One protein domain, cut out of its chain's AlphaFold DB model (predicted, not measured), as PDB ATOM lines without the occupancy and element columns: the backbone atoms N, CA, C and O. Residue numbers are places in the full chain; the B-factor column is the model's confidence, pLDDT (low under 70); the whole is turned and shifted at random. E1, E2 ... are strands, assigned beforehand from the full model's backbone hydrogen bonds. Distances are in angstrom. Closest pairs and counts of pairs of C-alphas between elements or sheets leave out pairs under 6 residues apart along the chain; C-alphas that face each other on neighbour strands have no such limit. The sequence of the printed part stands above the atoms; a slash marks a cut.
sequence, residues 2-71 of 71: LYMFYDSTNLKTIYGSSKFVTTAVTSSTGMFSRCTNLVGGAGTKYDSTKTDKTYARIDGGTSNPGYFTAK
ATOM      1  N   LEU A   2     -39.331-140.246  61.430       82.88
ATOM      2  CA  LEU A   2     -40.364-140.894  62.235       82.88
ATOM      3  C   LEU A   2     -39.714-141.643  63.402       82.88
ATOM      4  O   LEU A   2     -38.597-142.130  63.246       82.88
ATOM      5  N   TYR A   3     -40.408-141.734  64.539       89.88
ATOM      6  CA  TYR A   3     -40.103-142.695  65.613       89.88
ATOM      7  C   TYR A   3     -38.667-142.692  66.177       89.88
ATOM      8  O   TYR A   3     -38.202-143.720  66.657       89.88
ATOM      9  N   MET A   4     -37.962-141.554  66.155       93.56
ATOM     10  CA  MET A   4     -36.533-141.473  66.516       93.56
ATOM     11  C   MET A   4     -36.196-142.069  67.894       93.56
ATOM     12  O   MET A   4     -35.198-142.769  68.023       93.56
ATOM     13  N   PHE A   5     -37.027-141.800  68.901       96.19
ATOM     14  CA  PHE A   5     -36.900-142.316  70.268       96.19
ATOM     15  C   PHE A   5     -38.148-143.098  70.700       96.19
ATOM     16  O   PHE A   5     -38.449-143.191  71.888       96.19
ATOM     17  N   TYR A   6     -38.903-143.647  69.743       96.12
ATOM     18  CA  TYR A   6     -40.145-144.360  70.036       96.12
ATOM     19  C   TYR A   6     -39.930-145.475  71.070       96.12
ATOM     20  O   TYR A   6     -38.983-146.251  70.964       96.12
ATOM     21  N   ASP A   7     -40.803-145.527  72.078       97.62
ATOM     22  CA  ASP A   7     -40.810-146.539  73.149       97.62
ATOM     23  C   ASP A   7     -39.512-146.639  73.959       97.62
ATOM     24  O   ASP A   7     -39.275-147.603  74.686       97.62
ATOM     25  N   SER A   8     -38.689-145.589  73.916       97.69
ATOM     26  CA  SER A   8     -37.505-145.460  74.762       97.69
ATOM     27  C   SER A   8     -37.906-145.073  76.190       97.69
ATOM     28  O   SER A   8     -37.605-143.983  76.671       97.69
ATOM     29  N   THR A   9     -38.610-145.965  76.885       96.81
ATOM     30  CA  THR A   9     -39.162-145.736  78.233       96.81
ATOM     31  C   THR A   9     -38.086-145.465  79.284       96.81
ATOM     32  O   THR A   9     -38.346-144.760  80.251       96.81
ATOM     33  N   ASN A  10     -36.855-145.944  79.089       98.06
ATOM     34  CA  ASN A  10     -35.723-145.669  79.983       98.06
ATOM     35  C   ASN A  10     -34.971-144.362  79.664       98.06
ATOM     36  O   ASN A  10     -34.053-143.994  80.401       98.06
ATOM     37  N   LEU A  11     -35.325-143.655  78.584       98.06
ATOM     38  CA  LEU A  11     -34.674-142.407  78.186       98.06
ATOM     39  C   LEU A  11     -35.087-141.273  79.127       98.06
ATOM     40  O   LEU A  11     -36.243-140.863  79.141       98.06
ATOM     41  N   LYS A  12     -34.125-140.760  79.899       98.12
ATOM     42  CA  LYS A  12     -34.358-139.686  80.881       98.12
ATOM     43  C   LYS A  12     -33.968-138.305  80.373       98.12
ATOM     44  O   LYS A  12     -34.622-137.322  80.699       98.12
ATOM     45  N   THR A  13     -32.910-138.234  79.572       98.00
ATOM     46  CA  THR A  13     -32.313-136.974  79.126       98.00
ATOM     47  C   THR A  13     -31.763-137.147  77.721       98.00
ATOM     48  O   THR A  13     -31.118-138.154  77.425       98.00
ATOM     49  N   ILE A  14     -31.983-136.150  76.867       97.88
ATOM     50  CA  ILE A  14     -31.363-136.056  75.546       97.88
ATOM     51  C   ILE A  14     -30.413-134.866  75.576       97.88
ATOM     52  O   ILE A  14     -30.839-133.758  75.886       97.88
ATOM     53  N   TYR A  15     -29.140-135.072  75.254       97.50
ATOM     54  CA  TYR A  15     -28.171-133.982  75.151       97.50
ATOM     55  C   TYR A  15     -28.081-133.489  73.710       97.50
ATOM     56  O   TYR A  15     -27.970-134.288  72.780       97.50
ATOM     57  N   GLY A  16     -28.094-132.174  73.525       95.12
ATOM     58  CA  GLY A  16     -28.008-131.559  72.210       95.12
ATOM     59  C   GLY A  16     -27.467-130.139  72.261       95.12
ATOM     60  O   GLY A  16     -27.001-129.656  73.287       95.12
ATOM     61  N   SER A  17     -27.530-129.460  71.122       94.12
ATOM     62  CA  SER A  17     -27.150-128.052  70.999       94.12
ATOM     63  C   SER A  17     -28.130-127.325  70.084       94.12
ATOM     64  O   SER A  17     -28.922-127.959  69.384       94.12
ATOM     65  N   SER A  18     -28.025-125.998  70.019       89.06
ATOM     66  CA  SER A  18     -28.773-125.167  69.063       89.06
ATOM     67  C   SER A  18     -28.493-125.507  67.591       89.06
ATOM     68  O   SER A  18     -29.246-125.088  66.717       89.06
ATOM     69  N   LYS A  19     -27.447-126.296  67.303       93.50
ATOM     70  CA  LYS A  19     -27.129-126.790  65.954       93.50
ATOM     71  C   LYS A  19     -28.014-127.963  65.519       93.50
ATOM     72  O   LYS A  19     -28.007-128.315  64.342       93.50
ATOM     73  N   PHE A  20     -28.767-128.578  66.433       90.56
ATOM     74  CA  PHE A  20     -29.751-129.596  66.080       90.56
ATOM     75  C   PHE A  20     -31.024-128.918  65.554       90.56
ATOM     76  O   PHE A  20     -31.891-128.508  66.323       90.56
ATOM     77  N   VAL A  21     -31.112-128.764  64.232       91.06
ATOM     78  CA  VAL A  21     -32.200-128.036  63.563       91.06
ATOM     79  C   VAL A  21     -33.095-129.010  62.796       91.06
ATOM     80  O   VAL A  21     -32.636-129.731  61.915       91.06
ATOM     81  N   THR A  22     -34.398-129.010  63.094       91.12
ATOM     82  CA  THR A  22     -35.395-129.911  62.477       91.12
ATOM     83  C   THR A  22     -36.317-129.207  61.472       91.12
ATOM     84  O   THR A  22     -37.349-129.751  61.069       91.12
ATOM     85  N   THR A  23     -35.979-127.993  61.029       90.81
ATOM     86  CA  THR A  23     -36.821-127.187  60.122       90.81
ATOM     87  C   THR A  23     -37.108-127.904  58.801       90.81
ATOM     88  O   THR A  23     -38.264-127.950  58.392       90.81
ATOM     89  N   ALA A  24     -36.108-128.568  58.212       92.75
ATOM     90  CA  ALA A  24     -36.243-129.340  56.972       92.75
ATOM     91  C   ALA A  24     -36.969-130.694  57.134       92.75
ATOM     92  O   ALA A  24     -37.283-131.354  56.146       92.75
ATOM     93  N   VAL A  25     -37.246-131.142  58.364       90.44
ATOM     94  CA  VAL A  25     -37.947-132.412  58.603       90.44
ATOM     95  C   VAL A  25     -39.438-132.235  58.305       90.44
ATOM     96  O   VAL A  25     -40.123-131.503  59.012       90.44
ATOM     97  N   THR A  26     -39.958-132.925  57.292       92.44
ATOM     98  CA  THR A  26     -41.366-132.814  56.855       92.44
ATOM     99  C   THR A  26     -42.318-133.791  57.546       92.44
ATOM    100  O   THR A  26     -43.521-133.564  57.571       92.44
ATOM    101  N   SER A  27     -41.794-134.861  58.144       91.12
ATOM    102  CA  SER A  27     -42.573-135.850  58.892       91.12
ATOM    103  C   SER A  27     -41.887-136.160  60.215       91.12
ATOM    104  O   SER A  27     -40.689-136.454  60.230       91.12
ATOM    105  N   SER A  28     -42.622-136.054  61.319       93.94
ATOM    106  CA  SER A  28     -42.089-136.178  62.682       93.94
ATOM    107  C   SER A  28     -43.010-136.921  63.641       93.94
ATOM    108  O   SER A  28     -42.859-136.807  64.856       93.94
ATOM    109  N   THR A  29     -43.981-137.657  63.106       91.50
ATOM    110  CA  THR A  29     -44.934-138.422  63.905       91.50
ATOM    111  C   THR A  29     -44.201-139.380  64.841       91.50
ATOM    112  O   THR A  29     -43.302-140.120  64.430       91.50
ATOM    113  N   GLY A  30     -44.583-139.337  66.116       94.62
ATOM    114  CA  GLY A  30     -44.125-140.274  67.134       94.62
ATOM    115  C   GLY A  30     -42.639-140.210  67.481       94.62
ATOM    116  O   GLY A  30     -42.127-141.174  68.044       94.62
ATOM    117  N   MET A  31     -41.944-139.109  67.181       96.38
ATOM    118  CA  MET A  31     -40.512-138.940  67.458       96.38
ATOM    119  C   MET A  31     -40.142-139.234  68.920       96.38
ATOM    120  O   MET A  31     -39.139-139.899  69.153       96.38
ATOM    121  N   PHE A  32     -40.978-138.806  69.872       97.94
ATOM    122  CA  PHE A  32     -40.815-139.051  71.314       97.94
ATOM    123  C   PHE A  32     -41.948-139.890  71.916       97.94
ATOM    124  O   PHE A  32     -42.198-139.850  73.118       97.94
ATOM    125  N   SER A  33     -42.721-140.600  71.093       97.75
ATOM    126  CA  SER A  33     -43.847-141.381  71.611       97.75
ATOM    127  C   SER A  33     -43.371-142.432  72.615       97.75
ATOM    128  O   SER A  33     -42.407-143.144  72.352       97.75
ATOM    129  N   ARG A  34     -44.073-142.530  73.753       98.00
ATOM    130  CA  ARG A  34     -43.791-143.465  74.857       98.00
ATOM    131  C   ARG A  34     -42.455-143.222  75.594       98.00
ATOM    132  O   ARG A  34     -42.043-144.060  76.390       98.00
ATOM    133  N   CYS A  35     -41.819-142.057  75.434       98.19
ATOM    134  CA  CYS A  35     -40.671-141.632  76.251       98.19
ATOM    135  C   CYS A  35     -41.103-141.137  77.647       98.19
ATOM    136  O   CYS A  35     -40.823-140.004  78.026       98.19
ATOM    137  N   THR A  36     -41.815-141.957  78.419       98.12
ATOM    138  CA  THR A  36     -42.525-141.523  79.639       98.12
ATOM    139  C   THR A  36     -41.634-140.967  80.752       98.12
ATOM    140  O   THR A  36     -42.113-140.176  81.561       98.12
ATOM    141  N   ASN A  37     -40.351-141.339  80.784       98.44
ATOM    142  CA  ASN A  37     -39.382-140.857  81.773       98.44
ATOM    143  C   ASN A  37     -38.526-139.674  81.284       98.44
ATOM    144  O   ASN A  37     -37.623-139.245  82.005       98.44
ATOM    145  N   LEU A  38     -38.781-139.152  80.080       98.69
ATOM    146  CA  LEU A  38     -38.007-138.064  79.489       98.69
ATOM    147  C   LEU A  38     -38.316-136.730  80.174       98.69
ATOM    148  O   LEU A  38     -39.479-136.347  80.335       98.69
ATOM    149  N   VAL A  39     -37.258-136.005  80.534       98.56
ATOM    150  CA  VAL A  39     -37.325-134.648  81.081       98.56
ATOM    151  C   VAL A  39     -36.314-133.765  80.346       98.56
ATOM    152  O   VAL A  39     -35.141-134.116  80.209       98.56
ATOM    153  N   GLY A  40     -36.789-132.625  79.847       98.38
ATOM    154  CA  GLY A  40     -35.971-131.580  79.242       98.38
ATOM    155  C   GLY A  40     -35.052-130.904  80.257       98.38
ATOM    156  O   GLY A  40     -35.258-130.989  81.468       98.38
ATOM    157  N   GLY A  41     -34.017-130.220  79.763       98.25
ATOM    158  CA  GLY A  41     -32.968-129.651  80.616       98.25
ATOM    159  C   GLY A  41     -33.449-128.595  81.617       98.25
ATOM    160  O   GLY A  41     -32.811-128.414  82.650       98.25
ATOM    161  N   ALA A  42     -34.576-127.933  81.345       98.25
ATOM    162  CA  ALA A  42     -35.210-126.955  82.229       98.25
ATOM    163  C   ALA A  42     -36.437-127.532  82.964       98.25
ATOM    164  O   ALA A  42     -37.219-126.787  83.556       98.25
ATOM    165  N   GLY A  43     -36.609-128.857  82.953       98.38
ATOM    166  CA  GLY A  43     -37.657-129.557  83.693       98.38
ATOM    167  C   GLY A  43     -38.936-129.837  82.904       98.38
ATOM    168  O   GLY A  43     -39.902-130.322  83.499       98.38
ATOM    169  N   THR A  44     -38.972-129.583  81.591       98.56
ATOM    170  CA  THR A  44     -40.126-129.947  80.753       98.56
ATOM    171  C   THR A  44     -40.311-131.463  80.756       98.56
ATOM    172  O   THR A  44     -39.522-132.204  80.173       98.56
ATOM    173  N   LYS A  45     -41.363-131.947  81.417       98.38
ATOM    174  CA  LYS A  45     -41.685-133.378  81.471       98.38
ATOM    175  C   LYS A  45     -42.296-133.847  80.153       98.38
ATOM    176  O   LYS A  45     -42.938-133.072  79.443       98.38
ATOM    177  N   TYR A  46     -42.111-135.128  79.851       98.38
ATOM    178  CA  TYR A  46     -42.799-135.796  78.757       98.38
ATOM    179  C   TYR A  46     -44.314-135.531  78.765       98.38
ATOM    180  O   TYR A  46     -44.965-135.583  79.808       98.38
ATOM    181  N   ASP A  47     -44.863-135.306  77.573       98.12
ATOM    182  CA  ASP A  47     -46.289-135.145  77.308       98.12
ATOM    183  C   ASP A  47     -46.629-135.936  76.036       98.12
ATOM    184  O   ASP A  47     -46.019-135.757  74.977       98.12
ATOM    185  N   SER A  48     -47.616-136.828  76.124       97.50
ATOM    186  CA  SER A  48     -48.027-137.691  75.013       97.50
ATOM    187  C   SER A  48     -48.588-136.939  73.804       97.50
ATOM    188  O   SER A  48     -48.619-137.490  72.704       97.50
ATOM    189  N   THR A  49     -48.992-135.682  73.973       96.81
ATOM    190  CA  THR A  49     -49.451-134.794  72.894       96.81
ATOM    191  C   THR A  49     -48.305-134.038  72.214       96.81
ATOM    192  O   THR A  49     -48.506-133.436  71.161       96.81
ATOM    193  N   LYS A  50     -47.091-134.075  72.779       97.44
ATOM    194  CA  LYS A  50     -45.924-133.279  72.358       97.44
ATOM    195  C   LYS A  50     -44.791-134.154  71.834       97.44
ATOM    196  O   LYS A  50     -43.630-134.007  72.191       97.44
ATOM    197  N   THR A  51     -45.135-135.108  70.979       97.31
ATOM    198  CA  THR A  51     -44.209-136.176  70.574       97.31
ATOM    199  C   THR A  51     -43.522-135.937  69.235       97.31
ATOM    200  O   THR A  51     -42.848-136.838  68.739       97.31
ATOM    201  N   ASP A  52     -43.685-134.758  68.640       96.44
ATOM    202  CA  ASP A  52     -43.161-134.430  67.320       96.44
ATOM    203  C   ASP A  52     -41.877-133.581  67.377       96.44
ATOM    204  O   ASP A  52     -41.333-133.274  68.441       96.44
ATOM    205  N   LYS A  53     -41.378-133.172  66.204       95.62
ATOM    206  CA  LYS A  53     -40.125-132.414  66.087       95.62
ATOM    207  C   LYS A  53     -40.154-131.046  66.771       95.62
ATOM    208  O   LYS A  53     -39.087-130.464  66.952       95.62
ATOM    209  N   THR A  54     -41.324-130.501  67.113       95.50
ATOM    210  CA  THR A  54     -41.422-129.173  67.735       95.50
ATOM    211  C   THR A  54     -40.822-129.154  69.140       95.50
ATOM    212  O   THR A  54     -40.373-128.101  69.581       95.50
ATOM    213  N   TYR A  55     -40.712-130.317  69.793       96.94
ATOM    214  CA  TYR A  55     -40.033-130.485  71.085       96.94
ATOM    215  C   TYR A  55     -38.578-130.963  70.950       96.94
ATOM    216  O   TYR A  55     -37.851-131.030  71.942       96.94
ATOM    217  N   ALA A  56     -38.115-131.236  69.726       96.38
ATOM    218  CA  ALA A  56     -36.742-131.635  69.425       96.38
ATOM    219  C   ALA A  56     -35.801-130.415  69.375       96.38
ATOM    220  O   ALA A  56     -35.257-130.060  68.329       96.38
ATOM    221  N   ARG A  57     -35.676-129.731  70.514       96.25
ATOM    222  CA  ARG A  57     -34.900-128.500  70.720       96.25
ATOM    223  C   ARG A  57     -34.470-128.384  72.179       96.25
ATOM    224  O   ARG A  57     -35.016-129.078  73.039       96.25
ATOM    225  N   ILE A  58     -33.522-127.484  72.445       97.88
ATOM    226  CA  ILE A  58     -33.122-127.135  73.813       97.88
ATOM    227  C   ILE A  58     -34.343-126.649  74.593       97.88
ATOM    228  O   ILE A  58     -35.101-125.811  74.107       97.88
ATOM    229  N   ASP A  59     -34.518-127.208  75.784       98.25
ATOM    230  CA  ASP A  59     -35.586-126.844  76.700       98.25
ATOM    231  C   ASP A  59     -35.372-125.429  77.254       98.25
ATOM    232  O   ASP A  59     -34.415-125.175  77.986       98.25
ATOM    233  N   GLY A  60     -36.261-124.505  76.891       97.25
ATOM    234  CA  GLY A  60     -36.301-123.134  77.401       97.25
ATOM    235  C   GLY A  60     -37.272-122.946  78.570       97.25
ATOM    236  O   GLY A  60     -37.651-121.810  78.861       97.25
ATOM    237  N   GLY A  61     -37.727-124.034  79.201       96.94
ATOM    238  CA  GLY A  61     -38.698-124.000  80.293       96.94
ATOM    239  C   GLY A  61     -40.100-123.625  79.812       96.94
ATOM    240  O   GLY A  61     -40.458-123.834  78.654       96.94
ATOM    241  N   THR A  62     -40.911-123.033  80.692       95.56
ATOM    242  CA  THR A  62     -42.336-122.746  80.425       95.56
ATOM    243  C   THR A  62     -42.574-121.846  79.213       95.56
ATOM    244  O   THR A  62     -43.595-121.985  78.545       95.56
ATOM    245  N   SER A  63     -41.644-120.937  78.911       96.75
ATOM    246  CA  SER A  63     -41.766-120.004  77.784       96.75
ATOM    247  C   SER A  63     -41.479-120.655  76.431       96.75
ATOM    248  O   SER A  63     -41.984-120.194  75.410       96.75
ATOM    249  N   ASN A  64     -40.655-121.705  76.398       96.50
ATOM    250  CA  ASN A  64     -40.296-122.403  75.166       96.50
ATOM    251  C   ASN A  64     -39.882-123.857  75.458       96.50
ATOM    252  O   ASN A  64     -38.694-124.187  75.389       96.50
ATOM    253  N   PRO A  65     -40.844-124.727  75.801       97.75
ATOM    254  CA  PRO A  65     -40.541-126.077  76.246       97.75
ATOM    255  C   PRO A  65     -39.905-126.913  75.129       97.75
ATOM    256  O   PRO A  65     -40.225-126.765  73.937       97.75
ATOM    257  N   GLY A  66     -39.008-127.809  75.530       97.81
ATOM    258  CA  GLY A  66     -38.326-128.776  74.671       97.81
ATOM    259  C   GLY A  66     -37.800-129.957  75.483       97.81
ATOM    260  O   GLY A  66     -37.844-129.944  76.708       97.81
ATOM    261  N   TYR A  67     -37.306-130.995  74.812       98.06
ATOM    262  CA  TYR A  67     -36.814-132.201  75.489       98.06
ATOM    263  C   TYR A  67     -35.295-132.324  75.551       98.06
ATOM    264  O   TYR A  67     -34.784-133.293  76.111       98.06
ATOM    265  N   PHE A  68     -34.550-131.380  74.972       98.00
ATOM    266  CA  PHE A  68     -33.095-131.482  74.937       98.00
ATOM    267  C   PHE A  68     -32.478-130.645  76.057       98.00
ATOM    268  O   PHE A  68     -32.937-129.553  76.386       98.00
ATOM    269  N   THR A  69     -31.395-131.162  76.619       98.25
ATOM    270  CA  THR A  69     -30.501-130.478  77.553       98.25
ATOM    271  C   THR A  69     -29.297-129.964  76.775       98.25
ATOM    272  O   THR A  69     -28.753-130.686  75.934       98.25
ATOM    273  N   ALA A  70     -28.894-128.718  77.022       96.75
ATOM    274  CA  ALA A  70     -27.721-128.139  76.376       96.75
ATOM    275  C   ALA A  70     -26.445-128.879  76.808       96.75
ATOM    276  O   ALA A  70     -26.287-129.206  77.985       96.75
ATOM    277  N   LYS A  71     -25.564-129.153  75.845       85.31
ATOM    278  CA  LYS A  71     -24.224-129.709  76.054       85.31
ATOM    279  C   LYS A  71     -23.154-128.663  75.776       85.31
ATOM    280  O   LYS A  71     -23.362-127.866  74.832       85.31
TER     281      LYS A  71
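AT A GLANCE: This is residues 2 to 71 of the 71 residues of an uncharacterized protein of Clostridium sp. CAG:524 (UniProt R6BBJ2). The printed part has little regular structure: it is a rounded ball of wide loops, in which one short pair of strands, E1 and E2, runs side by side. The long loop of residues 17 to 67 leaves E1 and folds back to bring E2 beside it. There are 70 residues with no named helix and two parallel strands, E1 then E2; the class is all strand, though these hold only 6 residues. The whole is compact, with a radius of gyration of the C-alphas of 10.8 A and spans of 27 by 23 by 20 A.

HOW THE PARTS SIT: E1, residues 14 to 16, and E2, residues 68 to 70, are parallel neighbours, with 48 degrees between their directions. C-alphas 15 and 69 face each other at 4.8 A. N 69 and O 14, 2.8 A apart, are within hydrogen-bond range, as are N 16 and O 69 at 2.9 A.

IN THESE COORDINATES: Residues 2 to 13 precede E1, which begins with C-alpha 14 at (-31.363, -136.056, 75.546). E2 ends with C-alpha 70 at (-27.721, -128.139, 76.376). Each strand is 6.5 A from first to last C-alpha.

THE WHOLE: The C-alphas farthest apart, of Asn 10 and Ala 24, are 28.2 A apart. The printed part has no cut. The link from E1 to E2 is long, 51 residues. The mean pLDDT of the printed part is 95.8, and no printed residue is under 70.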